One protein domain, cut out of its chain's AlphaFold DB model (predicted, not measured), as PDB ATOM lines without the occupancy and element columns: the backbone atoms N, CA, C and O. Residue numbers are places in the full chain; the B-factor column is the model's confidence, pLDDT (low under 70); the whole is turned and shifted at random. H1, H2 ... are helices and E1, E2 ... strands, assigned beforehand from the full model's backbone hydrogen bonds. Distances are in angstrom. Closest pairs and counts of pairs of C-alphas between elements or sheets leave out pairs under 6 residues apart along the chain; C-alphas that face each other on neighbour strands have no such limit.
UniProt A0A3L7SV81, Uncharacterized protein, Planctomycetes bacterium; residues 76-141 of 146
ATOM      1  N   SER A  76     178.210 155.300 215.644       93.38
ATOM      2  CA  SER A  76     176.853 154.841 215.955       93.38
ATOM      3  C   SER A  76     175.780 155.846 215.527       93.38
ATOM      4  O   SER A  76     174.717 155.415 215.085       93.38
ATOM      5  N   ALA A  77     176.075 157.152 215.564       92.88
ATOM      6  CA  ALA A  77     175.133 158.216 215.212       92.88
ATOM      7  C   ALA A  77     175.069 158.497 213.697       92.88
ATOM      8  O   ALA A  77     174.023 158.321 213.080       92.88
ATOM      9  N   CYS A  78     176.179 158.914 213.074       93.88
ATOM     10  CA  CYS A  78     176.188 159.351 211.668       93.88
ATOM     11  C   CYS A  78     176.636 158.282 210.662       93.88
ATOM     12  O   CYS A  78     176.578 158.518 209.460       93.88
ATOM     13  N   LYS A  79     177.098 157.116 211.134       94.38
ATOM     14  CA  LYS A  79     177.629 156.001 210.326       94.38
ATOM     15  C   LYS A  79     178.904 156.293 209.523       94.38
ATOM     16  O   LYS A  79     179.393 155.381 208.857       94.38
ATOM     17  N   GLU A  80     179.466 157.496 209.636       94.56
ATOM     18  CA  GLU A  80     180.751 157.863 209.037       94.56
ATOM     19  C   GLU A  80     181.906 157.065 209.657       94.56
ATOM     20  O   GLU A  80     181.846 156.676 210.833       94.56
ATOM     21  N   MET A  81     182.955 156.815 208.872       92.69
ATOM     22  CA  MET A  81     184.133 156.091 209.348       92.69
ATOM     23  C   MET A  81     184.949 156.966 210.306       92.69
ATOM     24  O   MET A  81     185.358 158.073 209.966       92.69
ATOM     25  N   THR A  82     185.218 156.460 211.509       91.44
ATOM     26  CA  THR A  82     186.089 157.100 212.499       91.44
ATOM     27  C   THR A  82     187.277 156.200 212.814       91.44
ATOM     28  O   THR A  82     187.153 154.973 212.830       91.44
ATOM     29  N   SER A  83     188.446 156.803 213.024       89.88
ATOM     30  CA  SER A  83     189.651 156.078 213.403       89.88
ATOM     31  C   SER A  83     189.614 155.708 214.885       89.88
ATOM     32  O   SER A  83     189.231 156.508 215.737       89.88
ATOM     33  N   LEU A  84     190.035 154.485 215.186       88.62
ATOM     34  CA  LEU A  84     190.276 154.012 216.539       88.62
ATOM     35  C   LEU A  84     191.741 154.283 216.920       88.62
ATOM     36  O   LEU A  84     192.641 154.119 216.082       88.62
ATOM     37  N   PRO A  85     192.003 154.696 218.171       85.56
ATOM     38  CA  PRO A  85     193.355 154.879 218.667       85.56
ATOM     39  C   PRO A  85     194.067 153.525 218.737       85.56
ATOM     40  O   PRO A  85     193.462 152.501 219.048       85.56
ATOM     41  N   ASN A  86     195.374 153.527 218.479       77.81
ATOM     42  CA  ASN A  86     196.203 152.341 218.716       77.81
ATOM     43  C   ASN A  86     196.367 152.078 220.216       77.81
ATOM     44  O   ASN A  86     196.434 150.932 220.644       77.81
ATOM     45  N   ASP A  87     196.432 153.157 220.993       79.12
ATOM     46  CA  ASP A  87     196.537 153.123 222.439       79.12
ATOM     47  C   ASP A  87     195.549 154.137 223.033       79.12
ATOM     48  O   ASP A  87     195.747 155.344 222.861       79.12
ATOM     49  N   PRO A  88     194.469 153.681 223.687       74.19
ATOM     50  CA  PRO A  88     193.515 154.585 224.315       74.19
ATOM     51  C   PRO A  88     194.046 155.216 225.607       74.19
ATOM     52  O   PRO A  88     193.494 156.215 226.060       74.19
ATOM     53  N   THR A  89     195.130 154.691 226.191       74.44
ATOM     54  CA  THR A  89     195.616 155.127 227.513       74.44
ATOM     55  C   THR A  89     196.309 156.493 227.505       74.44
ATOM     56  O   THR A  89     196.484 157.099 228.560       74.44
ATOM     57  N   HIS A  90     196.676 156.999 226.326       75.50
ATOM     58  CA  HIS A  90     197.410 158.256 226.148       75.50
ATOM     59  C   HIS A  90     196.610 159.337 225.408       75.50
ATOM     60  O   HIS A  90     197.185 160.258 224.826       75.50
ATOM     61  N   LEU A  91     195.283 159.236 225.418       83.19
ATOM     62  CA  LEU A  91     194.407 160.265 224.872       83.19
ATOM     63  C   LEU A  91     194.163 161.380 225.892       83.19
ATOM     64  O   LEU A  91     194.228 161.153 227.096       83.19
ATOM     65  N   GLY A  92     193.880 162.587 225.406       85.31
ATOM     66  CA  GLY A  92     193.539 163.733 226.247       85.31
ATOM     67  C   GLY A  92     192.102 164.204 226.030       85.31
ATOM     68  O   GLY A  92     191.551 164.059 224.940       85.31
ATOM     69  N   GLY A  93     191.517 164.814 227.062       86.38
ATOM     70  CA  GLY A  93     190.248 165.542 226.971       86.38
ATOM     71  C   GLY A  93     189.053 164.674 226.567       86.38
ATOM     72  O   GLY A  93     188.880 163.560 227.065       86.38
ATOM     73  N   ASP A  94     188.217 165.199 225.671       86.56
ATOM     74  CA  ASP A  94     186.974 164.541 225.250       86.56
ATOM     75  C   ASP A  94     187.210 163.276 224.424       86.56
ATOM     76  O   ASP A  94     186.404 162.351 224.487       86.56
ATOM     77  N   ASP A  95     188.343 163.170 223.723       88.81
ATOM     78  CA  ASP A  95     188.697 161.938 223.017       88.81
ATOM     79  C   ASP A  95     188.933 160.780 223.988       88.81
ATOM     80  O   ASP A  95     188.472 159.670 223.728       88.81
ATOM     81  N   GLN A  96     189.578 161.035 225.131       90.62
ATOM     82  CA  GLN A  96     189.763 160.008 226.155       90.62
ATOM     83  C   GLN A  96     188.411 159.487 226.656       90.62
ATOM     84  O   GLN A  96     188.152 158.290 226.596       90.62
ATOM     85  N   ARG A  97     187.502 160.389 227.043       89.38
ATOM     86  CA  ARG A  97     186.163 160.026 227.539       89.38
ATOM     87  C   ARG A  97     185.336 159.275 226.492       89.38
ATOM     88  O   ARG A  97     184.708 158.264 226.804       89.38
ATOM     89  N   ARG A  98     185.378 159.742 225.241       92.19
ATOM     90  CA  ARG A  98     184.684 159.145 224.093       92.19
ATOM     91  C   ARG A  98     185.110 157.704 223.849       92.19
ATOM     92  O   ARG A  98     184.257 156.845 223.619       92.19
ATOM     93  N   PHE A  99     186.412 157.431 223.891       92.19
ATOM     94  CA  PHE A  99     186.922 156.080 223.682       92.19
ATOM     95  C   PHE A  99     186.790 155.199 224.925       92.19
ATOM     96  O   PHE A  99     186.420 154.038 224.770       92.19
ATOM     97  N   ASP A 100     186.988 155.729 226.133       90.50
ATOM     98  CA  ASP A 100     186.759 154.991 227.381       90.50
ATOM     99  C   ASP A 100     185.318 154.469 227.449       90.50
ATOM    100  O   ASP A 100     185.098 153.282 227.696       90.50
ATOM    101  N   GLN A 101     184.332 155.313 227.123       90.75
ATOM    102  CA  GLN A 101     182.933 154.897 227.023       90.75
ATOM    103  C   GLN A 101     182.744 153.752 226.016       90.75
ATOM    104  O   GLN A 101     182.065 152.770 226.319       90.75
ATOM    105  N   PHE A 102     183.330 153.861 224.820       91.88
ATOM    106  CA  PHE A 102     183.228 152.818 223.800       91.88
ATOM    107  C   PHE A 102     183.820 151.483 224.277       91.88
ATOM    108  O   PHE A 102     183.190 150.436 224.118       91.88
ATOM    109  N   PHE A 103     184.992 151.506 224.917       88.75
ATOM    110  CA  PHE A 103     185.630 150.294 225.442       88.75
ATOM    111  C   PHE A 103     184.886 149.682 226.636       88.75
ATOM    112  O   PHE A 103     184.968 148.473 226.843       88.75
ATOM    113  N   LEU A 104     184.109 150.481 227.372       88.19
ATOM    114  CA  LEU A 104     183.188 150.012 228.413       88.19
ATOM    115  C   LEU A 104     181.845 149.497 227.859       88.19
ATOM    116  O   LEU A 104     180.959 149.138 228.633       88.19
ATOM    117  N   GLY A 105     181.694 149.420 226.532       86.88
ATOM    118  CA  GLY A 105     180.515 148.865 225.861       86.88
ATOM    119  C   GLY A 105     179.476 149.901 225.423       86.88
ATOM    120  O   GLY A 105     178.403 149.518 224.956       86.88
ATOM    121  N   GLY A 106     179.767 151.197 225.551       88.81
ATOM    122  CA  GLY A 106     178.929 152.270 225.020       88.81
ATOM    123  C   GLY A 106     179.085 152.471 223.503       88.81
ATOM    124  O   GLY A 106     179.891 151.806 222.847       88.81
ATOM    125  N   PRO A 107     178.319 153.396 222.897       91.88
ATOM    126  CA  PRO A 107     178.417 153.666 221.467       91.88
ATOM    127  C   PRO A 107     179.752 154.298 221.082       91.88
ATOM    128  O   PRO A 107     180.239 155.214 221.743       91.88
ATOM    129  N   LEU A 108     180.284 153.883 219.930       93.44
ATOM    130  CA  LEU A 108     181.366 154.606 219.276       93.44
ATOM    131  C   LEU A 108     180.810 155.866 218.617       93.44
ATOM    132  O   LEU A 108     180.063 155.788 217.643       93.44
ATOM    133  N   LEU A 109     181.212 157.035 219.093       93.94
ATOM    134  CA  LEU A 109     180.835 158.316 218.499       93.94
ATOM    135  C   LEU A 109     182.057 158.951 217.844       93.94
ATOM    136  O   LEU A 109     183.160 158.794 218.354       93.94
ATOM    137  N   CYS A 110     181.896 159.654 216.720       94.44
ATOM    138  CA  CYS A 110     182.953 160.522 216.185       94.44
ATOM    139  C   CYS A 110     183.038 161.824 217.012       94.44
ATOM    140  O   CYS A 110     182.063 162.136 217.702       94.44
ATOM    141  N   PRO A 111     184.130 162.610 216.926       92.81
ATOM    142  CA  PRO A 111     184.285 163.838 217.718       92.81
ATOM    143  C   PRO A 111     183.077 164.780 217.610       92.81
ATOM    144  O   PRO A 111     182.492 165.183 218.608       92.81
ATOM    145  N   THR A 112     182.597 165.016 216.387       93.62
ATOM    146  CA  THR A 112     181.461 165.912 216.131       93.62
ATOM    147  C   THR A 112     180.129 165.389 216.669       93.62
ATOM    148  O   THR A 112     179.275 166.177 217.062       93.62
ATOM    149  N   CYS A 113     179.898 164.073 216.641       93.81
ATOM    150  CA  CYS A 113     178.670 163.496 217.193       93.81
ATOM    151  C   CYS A 113     178.724 163.418 218.716       93.81
ATOM    152  O   CYS A 113     177.683 163.563 219.346       93.81
ATOM    153  N   TYR A 114     179.907 163.212 219.295       93.44
ATOM    154  CA  TYR A 114     180.097 163.175 220.741       93.44
ATOM    155  C   TYR A 114     179.648 164.494 221.384       93.44
ATOM    156  O   TYR A 114     178.793 164.482 222.256       93.44
ATOM    157  N   GLU A 115     180.066 165.639 220.845       90.19
ATOM    158  CA  GLU A 115     179.647 166.961 221.349       90.19
ATOM    159  C   GLU A 115     178.135 167.244 221.231       90.19
ATOM    160  O   GLU A 115     177.600 168.080 221.954       90.19
ATOM    161  N   LYS A 116     177.439 166.581 220.300       89.88
ATOM    162  CA  LYS A 116     176.026 166.856 219.964       89.88
ATOM    163  C   LYS A 116     175.038 165.848 220.540       89.88
ATOM    164  O   LYS A 116     173.831 166.049 220.423       89.88
ATOM    165  N   THR A 117     175.530 164.724 221.045       87.56
ATOM    166  CA  THR A 117     174.686 163.636 221.550       87.56
ATOM    167  C   THR A 117     174.222 163.929 222.964       87.56
ATOM    168  O   THR A 117     174.850 164.690 223.695       87.56
ATOM    169  N   LEU A 118     173.088 163.332 223.328       86.62
ATOM    170  CA  LEU A 118     172.519 163.492 224.657       86.62
ATOM    171  C   LEU A 118     173.438 162.836 225.678       86.62
ATOM    172  O   LEU A 118     173.855 161.691 225.500       86.62
ATOM    173  N   THR A 119     173.723 163.563 226.748       90.31
ATOM    174  CA  THR A 119     174.472 163.051 227.886       90.31
ATOM    175  C   THR A 119     173.488 162.500 228.913       90.31
ATOM    176  O   THR A 119     172.475 163.128 229.205       90.31
ATOM    177  N   CYS A 120     173.752 161.312 229.444       87.88
ATOM    178  CA  CYS A 120     172.987 160.761 230.552       87.88
ATOM    179  C   CYS A 120     173.307 161.537 231.834       87.88
ATOM    180  O   CYS A 120     174.475 161.636 232.208       87.88
ATOM    181  N   ASP A 121     172.285 162.038 232.526       85.00
ATOM    182  CA  ASP A 121     172.462 162.818 233.758       85.00
ATOM    183  C   ASP A 121     173.014 161.983 234.930       85.00
ATOM    184  O   ASP A 121     173.680 162.524 235.810       85.00
ATOM    185  N   ASP A 122     172.785 160.664 234.932       85.31
ATOM    186  CA  ASP A 122     173.209 159.770 236.018       85.31
ATOM    187  C   ASP A 122     174.693 159.367 235.921       85.31
ATOM    188  O   ASP A 122     175.370 159.226 236.941       85.31
ATOM    189  N   CYS A 123     175.215 159.150 234.706       86.38
ATOM    190  CA  CYS A 123     176.573 158.623 234.496       86.38
ATOM    191  C   CYS A 123     177.457 159.442 233.549       86.38
ATOM    192  O   CYS A 123     178.643 159.138 233.403       86.38
ATOM    193  N   GLY A 124     176.916 160.466 232.891       86.50
ATOM    194  CA  GLY A 124     177.659 161.298 231.948       86.50
ATOM    195  C   GLY A 124     177.914 160.652 230.581       86.50
ATOM    196  O   GLY A 124     178.702 161.188 229.805       86.50
ATOM    197  N   TRP A 125     177.301 159.504 230.267       89.94
ATOM    198  CA  TRP A 125     177.504 158.836 228.976       89.94
ATOM    199  C   TRP A 125     176.798 159.561 227.835       89.94
ATOM    200  O   TRP A 125     175.637 159.939 227.952       89.94
ATOM    201  N   HIS A 126     177.478 159.689 226.702       92.38
ATOM    202  CA  HIS A 126     176.934 160.237 225.467       92.38
ATOM    203  C   HIS A 126     176.236 159.134 224.670       92.38
ATOM    204  O   HIS A 126     176.871 158.181 224.212       92.38
ATOM    205  N   LEU A 127     174.924 159.260 224.500       90.38
ATOM    206  CA  LEU A 127     174.055 158.229 223.940       90.38
ATOM    207  C   LEU A 127     173.380 158.722 222.662       90.38
ATOM    208  O   LEU A 127     173.046 159.903 222.510       90.38
ATOM    209  N   THR A 128     173.145 157.803 221.727       87.56
ATOM    210  CA  THR A 128     172.252 158.078 220.599       87.56
ATOM    211  C   THR A 128     170.789 157.981 221.061       87.56
ATOM    212  O   THR A 128     170.508 157.254 222.016       87.56
ATOM    213  N   PRO A 129     169.836 158.694 220.426       83.06
ATOM    214  CA  PRO A 129     168.441 158.730 220.882       83.06
ATOM    215  C   PRO A 129     167.786 157.347 221.024       83.06
ATOM    216  O   PRO A 129     166.996 157.124 221.933       83.06
ATOM    217  N   ASP A 130     168.156 156.409 220.159       84.19
ATOM    218  CA  ASP A 130     167.699 155.017 220.144       84.19
ATOM    219  C   ASP A 130     168.298 154.146 221.265       84.19
ATOM    220  O   ASP A 130     167.799 153.056 221.529       84.19
ATOM    221  N   GLN A 131     169.349 154.612 221.940       83.06
ATOM    222  CA  GLN A 131     170.048 153.867 222.992       83.06
ATOM    223  C   GLN A 131     169.718 154.341 224.407       83.06
ATOM    224  O   GLN A 131     170.056 153.641 225.360       83.06
ATOM    225  N   VAL A 132     169.065 155.497 224.563       83.69
ATOM    226  CA  VAL A 132     168.764 156.084 225.880       83.69
ATOM    227  C   VAL A 132     167.935 155.128 226.738       83.69
ATOM    228  O   VAL A 132     168.306 154.851 227.876       83.69
ATOM    229  N   GLU A 133     166.861 154.569 226.181       82.56
ATOM    230  CA  GLU A 133     165.960 153.661 226.902       82.56
ATOM    231  C   GLU A 133     166.674 152.370 227.334       82.56
ATOM    232  O   GLU A 133     166.643 151.992 228.505       82.56
ATOM    233  N   ALA A 134     167.393 151.725 226.411       84.25
ATOM    234  CA  ALA A 134     168.155 150.513 226.706       84.25
ATOM    235  C   ALA A 134     169.260 150.770 227.746       84.25
ATOM    236  O   ALA A 134     169.465 149.960 228.651       84.25
ATOM    237  N   HIS A 135     169.953 151.906 227.649       85.69
ATOM    238  CA  HIS A 135     170.972 152.297 228.617       85.69
ATOM    239  C   HIS A 135     170.374 152.490 230.015       85.69
ATOM    240  O   HIS A 135     170.899 151.918 230.967       85.69
ATOM    241  N   GLN A 136     169.263 153.220 230.149       82.69
ATOM    242  CA  GLN A 136     168.603 153.425 231.444       82.69
ATOM    243  C   GLN A 136     168.202 152.093 232.092       82.69
ATOM    244  O   GLN A 136     168.473 151.874 233.271       82.69
ATOM    245  N   LEU A 137     167.631 151.166 231.317       82.25
ATOM    246  CA  LEU A 137     167.208 149.856 231.822       82.25
ATOM    247  C   LEU A 137     168.376 148.985 232.309       82.25
ATOM    248  O   LEU A 137     168.234 148.274 233.304       82.25
ATOM    249  N   HIS A 138     169.514 149.013 231.612       81.81
ATOM    250  CA  HIS A 138     170.646 148.129 231.904       81.81
ATOM    251  C   HIS A 138     171.680 148.736 232.859       81.81
ATOM    252  O   HIS A 138     172.206 148.020 233.711       81.81
ATOM    253  N   ALA A 139     171.982 150.027 232.723       81.94
ATOM    254  CA  ALA A 139     172.995 150.716 233.522       81.94
ATOM    255  C   ALA A 139     172.417 151.334 234.805       81.94
ATOM    256  O   ALA A 139     173.132 151.451 235.800       81.94
ATOM    257  N   HIS A 140     171.123 151.673 234.808       83.56
ATOM    258  CA  HIS A 140     170.442 152.331 235.927       83.56
ATOM    259  C   HIS A 140     169.137 151.618 236.335       83.56
ATOM    260  O   HIS A 140     168.064 152.233 236.350       83.56
ATOM    261  N   PRO A 141     169.185 150.320 236.706       69.31
ATOM    262  CA  PRO A 141     167.997 149.565 237.096       69.31
ATOM    263  C   PRO A 141     167.435 150.094 238.427       69.31
ATOM    264  O   PRO A 141     167.816 149.646 239.507       69.31
TER     265      PRO A 141
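This is residues 76 to 141 of the 146 residues of an uncharacterized protein of Planctomycetes bacterium (UniProt A0A3L7SV81). A domain of little regular structure, mostly loops, has E1 and H1 toward one end and H3 at the other. Between them the loop of residues 115 to 131 folds back on itself, with a short antiparallel pairing of 118 to 119 with 126 to 127. The 66 printed residues run E1, H1, H2, H3, mostly helix, though only 26 are in named elements. The whole is compact, with a radius of gyration of the C-alphas of 11.7 A and spans of 33 by 23 by 16 A.

E1, residues 81 to 83, begins with C-alpha 81 at (184.133, 156.091, 209.348) and measures 6.8 A. H1, residues 93 to 103, measures 16.0 A; H2, residues 111 to 114, 5.2 A. H3, residues 132 to 139, measures 10.3 A, ending with C-alpha 139 at (172.995, 150.716, 233.522).

E1 pairs with no named strand and is apart from H1. H1 and H2 only just touch, with 3 pairs of C-alphas within 8 A; the closest are those of Arg 98 and Tyr 114, 7.0 A apart. H3 touches no helix. In H1 and H3 every O i to N i+4 pair is within hydrogen-bond range; H2 is too short for one.

The C-alphas farthest apart, of Asn 86 and Pro 141, are 33.8 A apart. The printed part has no cut. The link H2 to H3, 17 residues, is long. Residue 141 has pLDDT under 70.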